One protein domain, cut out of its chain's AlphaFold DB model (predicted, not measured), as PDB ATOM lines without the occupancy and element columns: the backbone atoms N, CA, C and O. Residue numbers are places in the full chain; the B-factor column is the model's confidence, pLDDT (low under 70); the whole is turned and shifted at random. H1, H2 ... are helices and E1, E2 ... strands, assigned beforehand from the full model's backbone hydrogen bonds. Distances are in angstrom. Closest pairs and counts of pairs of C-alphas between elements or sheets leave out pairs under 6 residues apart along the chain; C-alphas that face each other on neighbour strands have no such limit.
ATOM      1  N   GLN A  13     143.189 138.536 191.473       80.56
ATOM      2  CA  GLN A  13     143.160 139.176 192.790       80.56
ATOM      3  C   GLN A  13     144.084 140.387 192.900       80.56
ATOM      4  O   GLN A  13     144.051 141.062 193.925       80.56
ATOM      5  N   VAL A  14     144.922 140.651 191.896       88.31
ATOM      6  CA  VAL A  14     145.875 141.761 191.920       88.31
ATOM      7  C   VAL A  14     145.683 142.677 190.721       88.31
ATOM      8  O   VAL A  14     145.362 142.231 189.624       88.31
ATOM      9  N   LYS A  15     145.879 143.974 190.940       92.25
ATOM     10  CA  LYS A  15     145.787 145.022 189.921       92.25
ATOM     11  C   LYS A  15     147.052 145.869 189.956       92.25
ATOM     12  O   LYS A  15     147.733 145.919 190.981       92.25
ATOM     13  N   TRP A  16     147.372 146.492 188.829       94.69
ATOM     14  CA  TRP A  16     148.423 147.499 188.761       94.69
ATOM     15  C   TRP A  16     147.898 148.826 189.301       94.69
ATOM     16  O   TRP A  16     146.804 149.258 188.938       94.69
ATOM     17  N   TYR A  17     148.690 149.443 190.165       96.38
ATOM     18  CA  TYR A  17     148.452 150.759 190.737       96.38
ATOM     19  C   TYR A  17     149.653 151.638 190.434       96.38
ATOM     20  O   TYR A  17     150.787 151.180 190.555       96.38
ATOM     21  N   LYS A  18     149.417 152.896 190.081       97.81
ATOM     22  CA  LYS A  18     150.467 153.915 190.069       97.81
ATOM     23  C   LYS A  18     150.479 154.569 191.439       97.81
ATOM     24  O   LYS A  18     149.445 155.074 191.867       97.81
ATOM     25  N   VAL A  19     151.599 154.478 192.141       97.06
ATOM     26  CA  VAL A  19     151.755 155.013 193.495       97.06
ATOM     27  C   VAL A  19     152.847 156.065 193.462       97.06
ATOM     28  O   VAL A  19     153.948 155.777 193.005       97.06
ATOM     29  N   SER A  20     152.533 157.258 193.946       95.69
ATOM     30  CA  SER A  20     153.478 158.349 194.179       95.69
ATOM     31  C   SER A  20     153.428 158.757 195.648       95.69
ATOM     32  O   SER A  20     152.429 158.516 196.335       95.69
ATOM     33  N   TYR A  21     154.494 159.384 196.123       93.56
ATOM     34  CA  TYR A  21     154.692 159.699 197.533       93.56
ATOM     35  C   TYR A  21     155.142 161.150 197.727       93.56
ATOM     36  O   TYR A  21     155.722 161.726 196.815       93.56
ATOM     37  N   ARG A  22     154.906 161.732 198.904       91.62
ATOM     38  CA  ARG A  22     155.485 163.016 199.322       91.62
ATOM     39  C   ARG A  22     155.957 162.959 200.770       91.62
ATOM     40  O   ARG A  22     155.280 162.364 201.609       91.62
ATOM     41  N   ASP A  23     157.089 163.598 201.048       83.81
ATOM     42  CA  ASP A  23     157.683 163.633 202.389       83.81
ATOM     43  C   ASP A  23     156.862 164.497 203.362       83.81
ATOM     44  O   ASP A  23     156.536 164.060 204.470       83.81
ATOM     45  N   ASP A  24     156.435 165.674 202.896       83.88
ATOM     46  CA  ASP A  24     155.660 166.647 203.668       83.88
ATOM     47  C   ASP A  24     154.255 166.864 203.091       83.88
ATOM     48  O   ASP A  24     154.023 166.767 201.886       83.88
ATOM     49  N   LEU A  25     153.303 167.228 203.958       79.25
ATOM     50  CA  LEU A  25     151.893 167.435 203.589       79.25
ATOM     51  C   LEU A  25     151.652 168.627 202.647       79.25
ATOM     52  O   LEU A  25     150.585 168.722 202.038       79.25
ATOM     53  N   PHE A  26     152.627 169.527 202.520       81.25
ATOM     54  CA  PHE A  26     152.578 170.680 201.615       81.25
ATOM     55  C   PHE A  26     153.366 170.464 200.321       81.25
ATOM     56  O   PHE A  26     153.351 171.330 199.451       81.25
ATOM     57  N   SER A  27     154.041 169.324 200.190       87.00
ATOM     58  CA  SER A  27     154.857 168.998 199.025       87.00
ATOM     59  C   SER A  27     154.029 168.309 197.942       87.00
ATOM     60  O   SER A  27     152.985 167.700 198.210       87.00
ATOM     61  N   ASP A  28     154.518 168.383 196.707       91.19
ATOM     62  CA  ASP A  28     153.952 167.637 195.588       91.19
ATOM     63  C   ASP A  28     154.249 166.139 195.708       91.19
ATOM     64  O   ASP A  28     155.253 165.718 196.287       91.19
ATOM     65  N   PHE A  29     153.378 165.318 195.118       93.62
ATOM     66  CA  PHE A  29     153.633 163.886 194.989       93.62
ATOM     67  C   PHE A  29     154.696 163.621 193.920       93.62
ATOM     68  O   PHE A  29     154.555 164.031 192.768       93.62
ATOM     69  N   ILE A  30     155.718 162.860 194.294       92.81
ATOM     70  CA  ILE A  30     156.885 162.525 193.480       92.81
ATOM     71  C   ILE A  30     157.082 161.005 193.363       92.81
ATOM     72  O   ILE A  30     156.367 160.207 193.978       92.81
ATOM     73  N   ASP A  31     158.063 160.616 192.545       91.56
ATOM     74  CA  ASP A  31     158.549 159.240 192.369       91.56
ATOM     75  C   ASP A  31     157.448 158.209 192.034       91.56
ATOM     76  O   ASP A  31     157.377 157.131 192.615       91.56
ATOM     77  N   GLU A  32     156.565 158.519 191.076       95.81
ATOM     78  CA  GLU A  32     155.514 157.580 190.656       95.81
ATOM     79  C   GLU A  32     156.109 156.232 190.201       95.81
ATOM     80  O   GLU A  32     156.932 156.163 189.285       95.81
ATOM     81  N   LYS A  33     155.640 155.133 190.800       96.06
ATOM     82  CA  LYS A  33     155.985 153.766 190.391       96.06
ATOM     83  C   LYS A  33     154.745 152.906 190.211       96.06
ATOM     84  O   LYS A  33     153.781 152.993 190.972       96.06
ATOM     85  N   GLU A  34     154.811 151.982 189.258       96.50
ATOM     86  CA  GLU A  34     153.802 150.936 189.122       96.50
ATOM     87  C   GLU A  34     154.024 149.812 190.145       96.50
ATOM     88  O   GLU A  34     155.107 149.226 190.262       96.50
ATOM     89  N   VAL A  35     152.967 149.507 190.894       95.12
ATOM     90  CA  VAL A  35     152.930 148.513 191.963       95.12
ATOM     91  C   VAL A  35     151.766 147.565 191.717       95.12
ATOM     92  O   VAL A  35     150.601 147.956 191.708       95.12
ATOM     93  N   LEU A  36     152.070 146.281 191.548       94.38
ATOM     94  CA  LEU A  36     151.052 145.237 191.518       94.38
ATOM     95  C   LEU A  36     150.582 144.978 192.955       94.38
ATOM     96  O   LEU A  36     151.405 144.686 193.814       94.38
ATOM     97  N   ALA A  37     149.294 145.047 193.271       93.69
ATOM     98  CA  ALA A  37     148.818 144.792 194.635       93.69
ATOM     99  C   ALA A  37     147.394 144.238 194.660       93.69
ATOM    100  O   ALA A  37     146.684 144.279 193.659       93.69
ATOM    101  N   LYS A  38     146.970 143.700 195.810       92.38
ATOM    102  CA  LYS A  38     145.593 143.210 196.003       92.38
ATOM    103  C   LYS A  38     144.592 144.344 196.230       92.38
ATOM    104  O   LYS A  38     143.432 144.226 195.856       92.38
ATOM    105  N   SER A  39     145.058 145.446 196.806       93.19
ATOM    106  CA  SER A  39     144.273 146.636 197.125       93.19
ATOM    107  C   SER A  39     145.170 147.887 197.072       93.19
ATOM    108  O   SER A  39     146.398 147.730 197.077       93.19
ATOM    109  N   PRO A  40     144.596 149.101 197.016       94.19
ATOM    110  CA  PRO A  40     145.349 150.357 197.075       94.19
ATOM    111  C   PRO A  40     146.230 150.503 198.329       94.19
ATOM    112  O   PRO A  40     147.377 150.930 198.234       94.19
ATOM    113  N   GLU A  41     145.746 150.067 199.493       93.56
ATOM    114  CA  GLU A  41     146.475 150.112 200.770       93.56
ATOM    115  C   GLU A  41     147.714 149.215 200.703       93.56
ATOM    116  O   GLU A  41     148.835 149.624 201.002       93.56
ATOM    117  N   ASN A  42     147.534 147.991 200.192       93.06
ATOM    118  CA  ASN A  42     148.646 147.078 199.948       93.06
ATOM    119  C   ASN A  42     149.639 147.633 198.919       93.06
ATOM    120  O   ASN A  42     150.818 147.280 198.970       93.06
ATOM    121  N   ALA A  43     149.191 148.467 197.974       94.94
ATOM    122  CA  ALA A  43     150.087 149.128 197.032       94.94
ATOM    123  C   ALA A  43     151.001 150.127 197.757       94.94
ATOM    124  O   ALA A  43     152.205 150.102 197.512       94.94
ATOM    125  N   CYS A  44     150.470 150.906 198.706       93.62
ATOM    126  CA  CYS A  44     151.253 151.828 199.539       93.62
ATOM    127  C   CYS A  44     152.286 151.078 200.395       93.62
ATOM    128  O   CYS A  44     153.471 151.400 200.350       93.62
ATOM    129  N   ILE A  45     151.883 149.995 201.074       91.81
ATOM    130  CA  ILE A  45     152.801 149.165 201.882       91.81
ATOM    131  C   ILE A  45     153.933 148.591 201.016       91.81
ATOM    132  O   ILE A  45     155.102 148.584 201.407       91.81
ATOM    133  N   ARG A  46     153.604 148.080 199.822       93.06
ATOM    134  CA  ARG A  46     154.604 147.537 198.890       93.06
ATOM    135  C   ARG A  46     155.517 148.620 198.325       93.06
ATOM    136  O   ARG A  46     156.698 148.344 198.134       93.06
ATOM    137  N   TYR A  47     154.976 149.802 198.040       94.38
ATOM    138  CA  TYR A  47     155.747 150.953 197.593       94.38
ATOM    139  C   TYR A  47     156.760 151.357 198.666       94.38
ATOM    140  O   TYR A  47     157.953 151.362 198.383       94.38
ATOM    141  N   HIS A  48     156.308 151.547 199.910       90.94
ATOM    142  CA  HIS A  48     157.165 151.833 201.061       90.94
ATOM    143  C   HIS A  48     158.301 150.819 201.210       90.94
ATOM    144  O   HIS A  48     159.466 151.196 201.273       90.94
ATOM    145  N   LYS A  49     157.992 149.517 201.178       90.06
ATOM    146  CA  LYS A  49     159.016 148.459 201.259       90.06
ATOM    147  C   LYS A  49     160.039 148.508 200.120       90.06
ATOM    148  O   LYS A  49     161.137 147.989 200.279       90.06
ATOM    149  N   ARG A  50     159.671 149.068 198.964       91.00
ATOM    150  CA  ARG A  50     160.541 149.186 197.787       91.00
ATOM    151  C   ARG A  50     161.414 150.440 197.828       91.00
ATOM    152  O   ARG A  50     162.533 150.381 197.335       91.00
ATOM    153  N   THR A  51     160.897 151.557 198.332       89.88
ATOM    154  CA  THR A  51     161.558 152.872 198.256       89.88
ATOM    155  C   THR A  51     162.147 153.341 199.578       89.88
ATOM    156  O   THR A  51     163.022 154.197 199.576       89.88
ATOM    157  N   GLY A  52     161.680 152.801 200.703       86.44
ATOM    158  CA  GLY A  52     162.029 153.290 202.035       86.44
ATOM    159  C   GLY A  52     161.372 154.629 202.397       86.44
ATOM    160  O   GLY A  52     161.748 155.210 203.409       86.44
ATOM    161  N   CYS A  53     160.405 155.118 201.608       83.75
ATOM    162  CA  CYS A  53     159.711 156.382 201.882       83.75
ATOM    163  C   CYS A  53     158.995 156.348 203.238       83.75
ATOM    164  O   CYS A  53     158.554 155.286 203.665       83.75
ATOM    165  N   PHE A  54     158.840 157.465 203.942       71.69
ATOM    166  CA  PHE A  54     158.283 157.420 205.296       71.69
ATOM    167  C   PHE A  54     156.803 156.985 205.299       71.69
ATOM    168  O   PHE A  54     155.959 157.625 204.679       71.69
ATOM    169  N   VAL A  55     156.482 155.915 206.034       68.75
ATOM    170  CA  VAL A  55     155.115 155.586 206.479       68.75
ATOM    171  C   VAL A  55     155.055 155.893 207.965       68.75
ATOM    172  O   VAL A  55     156.038 155.661 208.673       68.75
ATOM    173  N   ASN A  56     153.925 156.421 208.432       63.59
ATOM    174  CA  ASN A  56     153.709 156.775 209.827       63.59
ATOM    175  C   ASN A  56     154.288 155.712 210.791       63.59
ATOM    176  O   ASN A  56     153.884 154.546 210.801       63.59
ATOM    177  N   LYS A  57     155.279 156.137 211.588       54.78
ATOM    178  CA  LYS A  57     156.195 155.283 212.369       54.78
ATOM    179  C   LYS A  57     155.486 154.374 213.381       54.78
ATOM    180  O   LYS A  57     156.055 153.366 213.789       54.78
ATOM    181  N   TYR A  58     154.262 154.719 213.784       60.97
ATOM    182  CA  TYR A  58     153.514 153.974 214.796       60.97
ATOM    183  C   TYR A  58     152.945 152.643 214.280       60.97
ATOM    184  O   TYR A  58     152.877 151.691 215.055       60.97
ATOM    185  N   ASN A  59     152.580 152.532 212.994       69.06
ATOM    186  CA  ASN A  59     152.202 151.251 212.383       69.06
ATOM    187  C   ASN A  59     152.321 151.291 210.842       69.06
ATOM    188  O   ASN A  59     151.369 151.683 210.168       69.06
ATOM    189  N   PRO A  60     153.431 150.806 210.256       66.44
ATOM    190  CA  PRO A  60     153.677 150.882 208.813       66.44
ATOM    191  C   PRO A  60     152.749 150.001 207.957       66.44
ATOM    192  O   PRO A  60     152.795 150.064 206.729       66.44
ATOM    193  N   ASN A  61     151.927 149.151 208.584       72.00
ATOM    194  CA  ASN A  61     150.923 148.338 207.895       72.00
ATOM    195  C   ASN A  61     149.504 148.911 208.018       72.00
ATOM    196  O   ASN A  61     148.584 148.357 207.417       72.00
ATOM    197  N   ASN A  62     149.307 149.976 208.797       80.94
ATOM    198  CA  ASN A  62     148.009 150.619 208.956       80.94
ATOM    199  C   ASN A  62     147.903 151.816 208.016       80.94
ATOM    200  O   ASN A  62     148.061 152.953 208.442       80.94
ATOM    201  N   ILE A  63     147.666 151.519 206.740       86.94
ATOM    202  CA  ILE A  63     147.422 152.527 205.712       86.94
ATOM    203  C   ILE A  63     145.932 152.859 205.696       86.94
ATOM    204  O   ILE A  63     145.107 151.972 205.451       86.94
ATOM    205  N   THR A  64     145.586 154.122 205.928       88.75
ATOM    206  CA  THR A  64     144.192 154.588 205.975       88.75
ATOM    207  C   THR A  64     143.911 155.612 204.890       88.75
ATOM    208  O   THR A  64     144.760 156.420 204.526       88.75
ATOM    209  N   GLN A  65     142.703 155.560 204.322       91.62
ATOM    210  CA  GLN A  65     142.306 156.499 203.280       91.62
ATOM    211  C   GLN A  65     141.942 157.852 203.901       91.62
ATOM    212  O   GLN A  65     141.100 157.918 204.797       91.62
ATOM    213  N   HIS A  66     142.527 158.926 203.379       90.00
ATOM    214  CA  HIS A  66     142.281 160.297 203.825       90.00
ATOM    215  C   HIS A  66     141.998 161.219 202.632       90.00
ATOM    216  O   HIS A  66     141.971 160.795 201.473       90.00
ATOM    217  N   SER A  67     141.733 162.497 202.909       91.19
ATOM    218  CA  SER A  67     141.766 163.526 201.871       91.19
ATOM    219  C   SER A  67     143.214 163.801 201.451       91.19
ATOM    220  O   SER A  67     144.157 163.512 202.190       91.19
ATOM    221  N   GLU A  68     143.386 164.376 200.260       91.12
ATOM    222  CA  GLU A  68     144.698 164.668 199.673       91.12
ATOM    223  C   GLU A  68     145.636 165.389 200.643       91.12
ATOM    224  O   GLU A  68     146.758 164.940 200.846       91.12
ATOM    225  N   VAL A  69     145.142 166.436 201.315       88.88
ATOM    226  CA  VAL A  69     145.926 167.300 202.212       88.88
ATOM    227  C   VAL A  69     146.579 166.528 203.361       88.88
ATOM    228  O   VAL A  69     147.681 166.885 203.758       88.88
ATOM    229  N   PHE A  70     145.958 165.452 203.852       86.69
ATOM    230  CA  PHE A  70     146.469 164.652 204.975       86.69
ATOM    231  C   PHE A  70     147.159 163.358 204.552       86.69
ATOM    232  O   PHE A  70     147.503 162.547 205.401       86.69
ATOM    233  N   SER A  71     147.337 163.140 203.253       90.12
ATOM    234  CA  SER A  71     147.849 161.876 202.734       90.12
ATOM    235  C   SER A  71     149.288 162.003 202.276       90.12
ATOM    236  O   SER A  71     149.657 163.015 201.686       90.12
ATOM    237  N   ARG A  72     150.095 160.967 202.474       91.19
ATOM    238  CA  ARG A  72     151.452 160.885 201.915       91.19
ATOM    239  C   ARG A  72     151.532 160.079 200.633       91.19
ATOM    240  O   ARG A  72     152.442 160.288 199.837       91.19
ATOM    241  N   PHE A  73     150.568 159.200 200.398       93.88
ATOM    242  CA  PHE A  73     150.464 158.407 199.185       93.88
ATOM    243  C   PHE A  73     149.329 158.903 198.308       93.88
ATOM    244  O   PHE A  73     148.209 159.133 198.767       93.88
ATOM    245  N   LYS A  74     149.608 158.974 197.011       96.31
ATOM    246  CA  LYS A  74     148.605 159.108 195.961       96.31
ATOM    247  C   LYS A  74     148.629 157.837 195.129       96.31
ATOM    248  O   LYS A  74     149.673 157.428 194.627       96.31
ATOM    249  N   VAL A  75     147.468 157.207 195.003       97.19
ATOM    250  CA  VAL A  75     147.286 155.944 194.292       97.19
ATOM    251  C   VAL A  75     146.298 156.144 193.155       97.19
ATOM    252  O   VAL A  75     145.134 156.480 193.374       97.19
ATOM    253  N   CYS A  76     146.746 155.876 191.934       97.00
ATOM    254  CA  CYS A  76     145.917 155.920 190.740       97.00
ATOM    255  C   CYS A  76     145.597 154.496 190.258       97.00
ATOM    256  O   CYS A  76     146.488 153.659 190.076       97.00
ATOM    257  N   ILE A  77     144.311 154.238 190.012       93.12
ATOM    258  CA  ILE A  77     143.793 153.031 189.359       93.12
ATOM    259  C   ILE A  77     142.912 153.440 188.176       93.12
ATOM    260  O   ILE A  77     141.761 153.859 188.328       93.12
ATOM    261  N   GLY A  78     143.469 153.342 186.969       89.56
ATOM    262  CA  GLY A  78     142.848 153.934 185.785       89.56
ATOM    263  C   GLY A  78     142.683 155.444 185.972       89.56
ATOM    264  O   GLY A  78     143.657 156.138 186.235       89.56
ATOM    265  N   LYS A  79     141.446 155.945 185.870       91.75
ATOM    266  CA  LYS A  79     141.112 157.366 186.088       91.75
ATOM    267  C   LYS A  79     140.813 157.721 187.549       91.75
ATOM    268  O   LYS A  79     140.635 158.892 187.860       91.75
ATOM    269  N   LYS A  80     140.696 156.728 188.438       94.62
ATOM    270  CA  LYS A  80     140.357 156.961 189.845       94.62
ATOM    271  C   LYS A  80     141.623 157.266 190.637       94.62
ATOM    272  O   LYS A  80     142.576 156.490 190.581       94.62
ATOM    273  N   VAL A  81     141.585 158.352 191.402       96.50
ATOM    274  CA  VAL A  81     142.638 158.761 192.337       96.50
ATOM    275  C   VAL A  81     142.153 158.519 193.763       96.50
ATOM    276  O   VAL A  81     140.984 158.742 194.077       96.50
ATOM    277  N   MET A  82     143.038 158.005 194.607       96.38
ATOM    278  CA  MET A  82     142.801 157.750 196.025       96.38
ATOM    279  C   MET A  82     144.032 158.196 196.813       96.38
ATOM    280  O   MET A  82     145.149 158.106 196.303       96.38
ATOM    281  N   TYR A  83     143.829 158.654 198.044       95.19
ATOM    282  CA  TYR A  83     144.888 159.210 198.878       95.19
ATOM    283  C   TYR A  83     144.948 158.491 200.226       95.19
ATOM    284  O   TYR A  83     143.900 158.172 200.795       95.19
ATOM    285  N   PHE A  84     146.159 158.199 200.698       92.44
ATOM    286  CA  PHE A  84     146.388 157.435 201.923       92.44
ATOM    287  C   PHE A  84     147.547 157.998 202.753       92.44
ATOM    288  O   PHE A  84     148.477 158.581 202.191       92.44
ATOM    289  N   ASP A  85     147.522 157.774 204.066       87.44
ATOM    290  CA  ASP A  85     148.672 157.939 204.976       87.44
ATOM    291  C   ASP A  85     148.989 156.616 205.683       87.44
ATOM    292  O   ASP A  85     148.037 155.823 205.892       87.44
TER     293      ASP A  85
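AT A GLANCE: This is residues 13 to 85 of the 85 residues of an uncharacterized protein of Bacteroides dorei CL02T12C06 (UniProt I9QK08). A strongly twisted sheet of four strands curls round one helix, H1, making two layers, with the helix on one face. The printed part has 73 residues, in the order E1 E2 H1 E3 E4; the sheet runs E2, E1, E3, E4, all antiparallel. The class is mixed, the whole compact, radius of gyration of the C-alphas 10.9 A, spans 31 by 24 by 20 A.

IN THESE COORDINATES: Find C-alpha 15 at (145.787, 145.022, 189.921), where E1, residues 15 to 21, begins its 18.8 A. E2, residues 30 to 37, 19.5 A, bends by 54 degrees at residue 34. E3 is residues 73 to 77, 13.0 A; E4, residues 80 to 84, 13.5 A, ends at C-alpha 84, (146.388, 157.435, 201.923). H1 is residues 40 to 51, 16.4 A.

HOW THE PARTS SIT: Look for N 19 and O 33, 2.9 A, in hairpin E1 and E2; N 20 and O 74, 2.9 A, between E1 and E3; N 75 and O 82, 2.8 A, in hairpin E3 and E4, each within hydrogen-bond range. H1 is on the sheet; its closest C-alphas to E2 are Ala 43 and Ala 37, 5.1 A. In H1 every O i to N i+4 pair is within range. E2, H1 and E3 form a split strand-helix-strand unit, two same-way strands with E1 between, its crossover right-handed. E2 and E4 are apart.

THE WHOLE: C-alphas 13 and 26 are farthest apart, 34.0 A. The printed part has no cut. The link from H1 to E3, residues 52 to 72, is long; within it, residues 55 to 60 have pLDDT under 70.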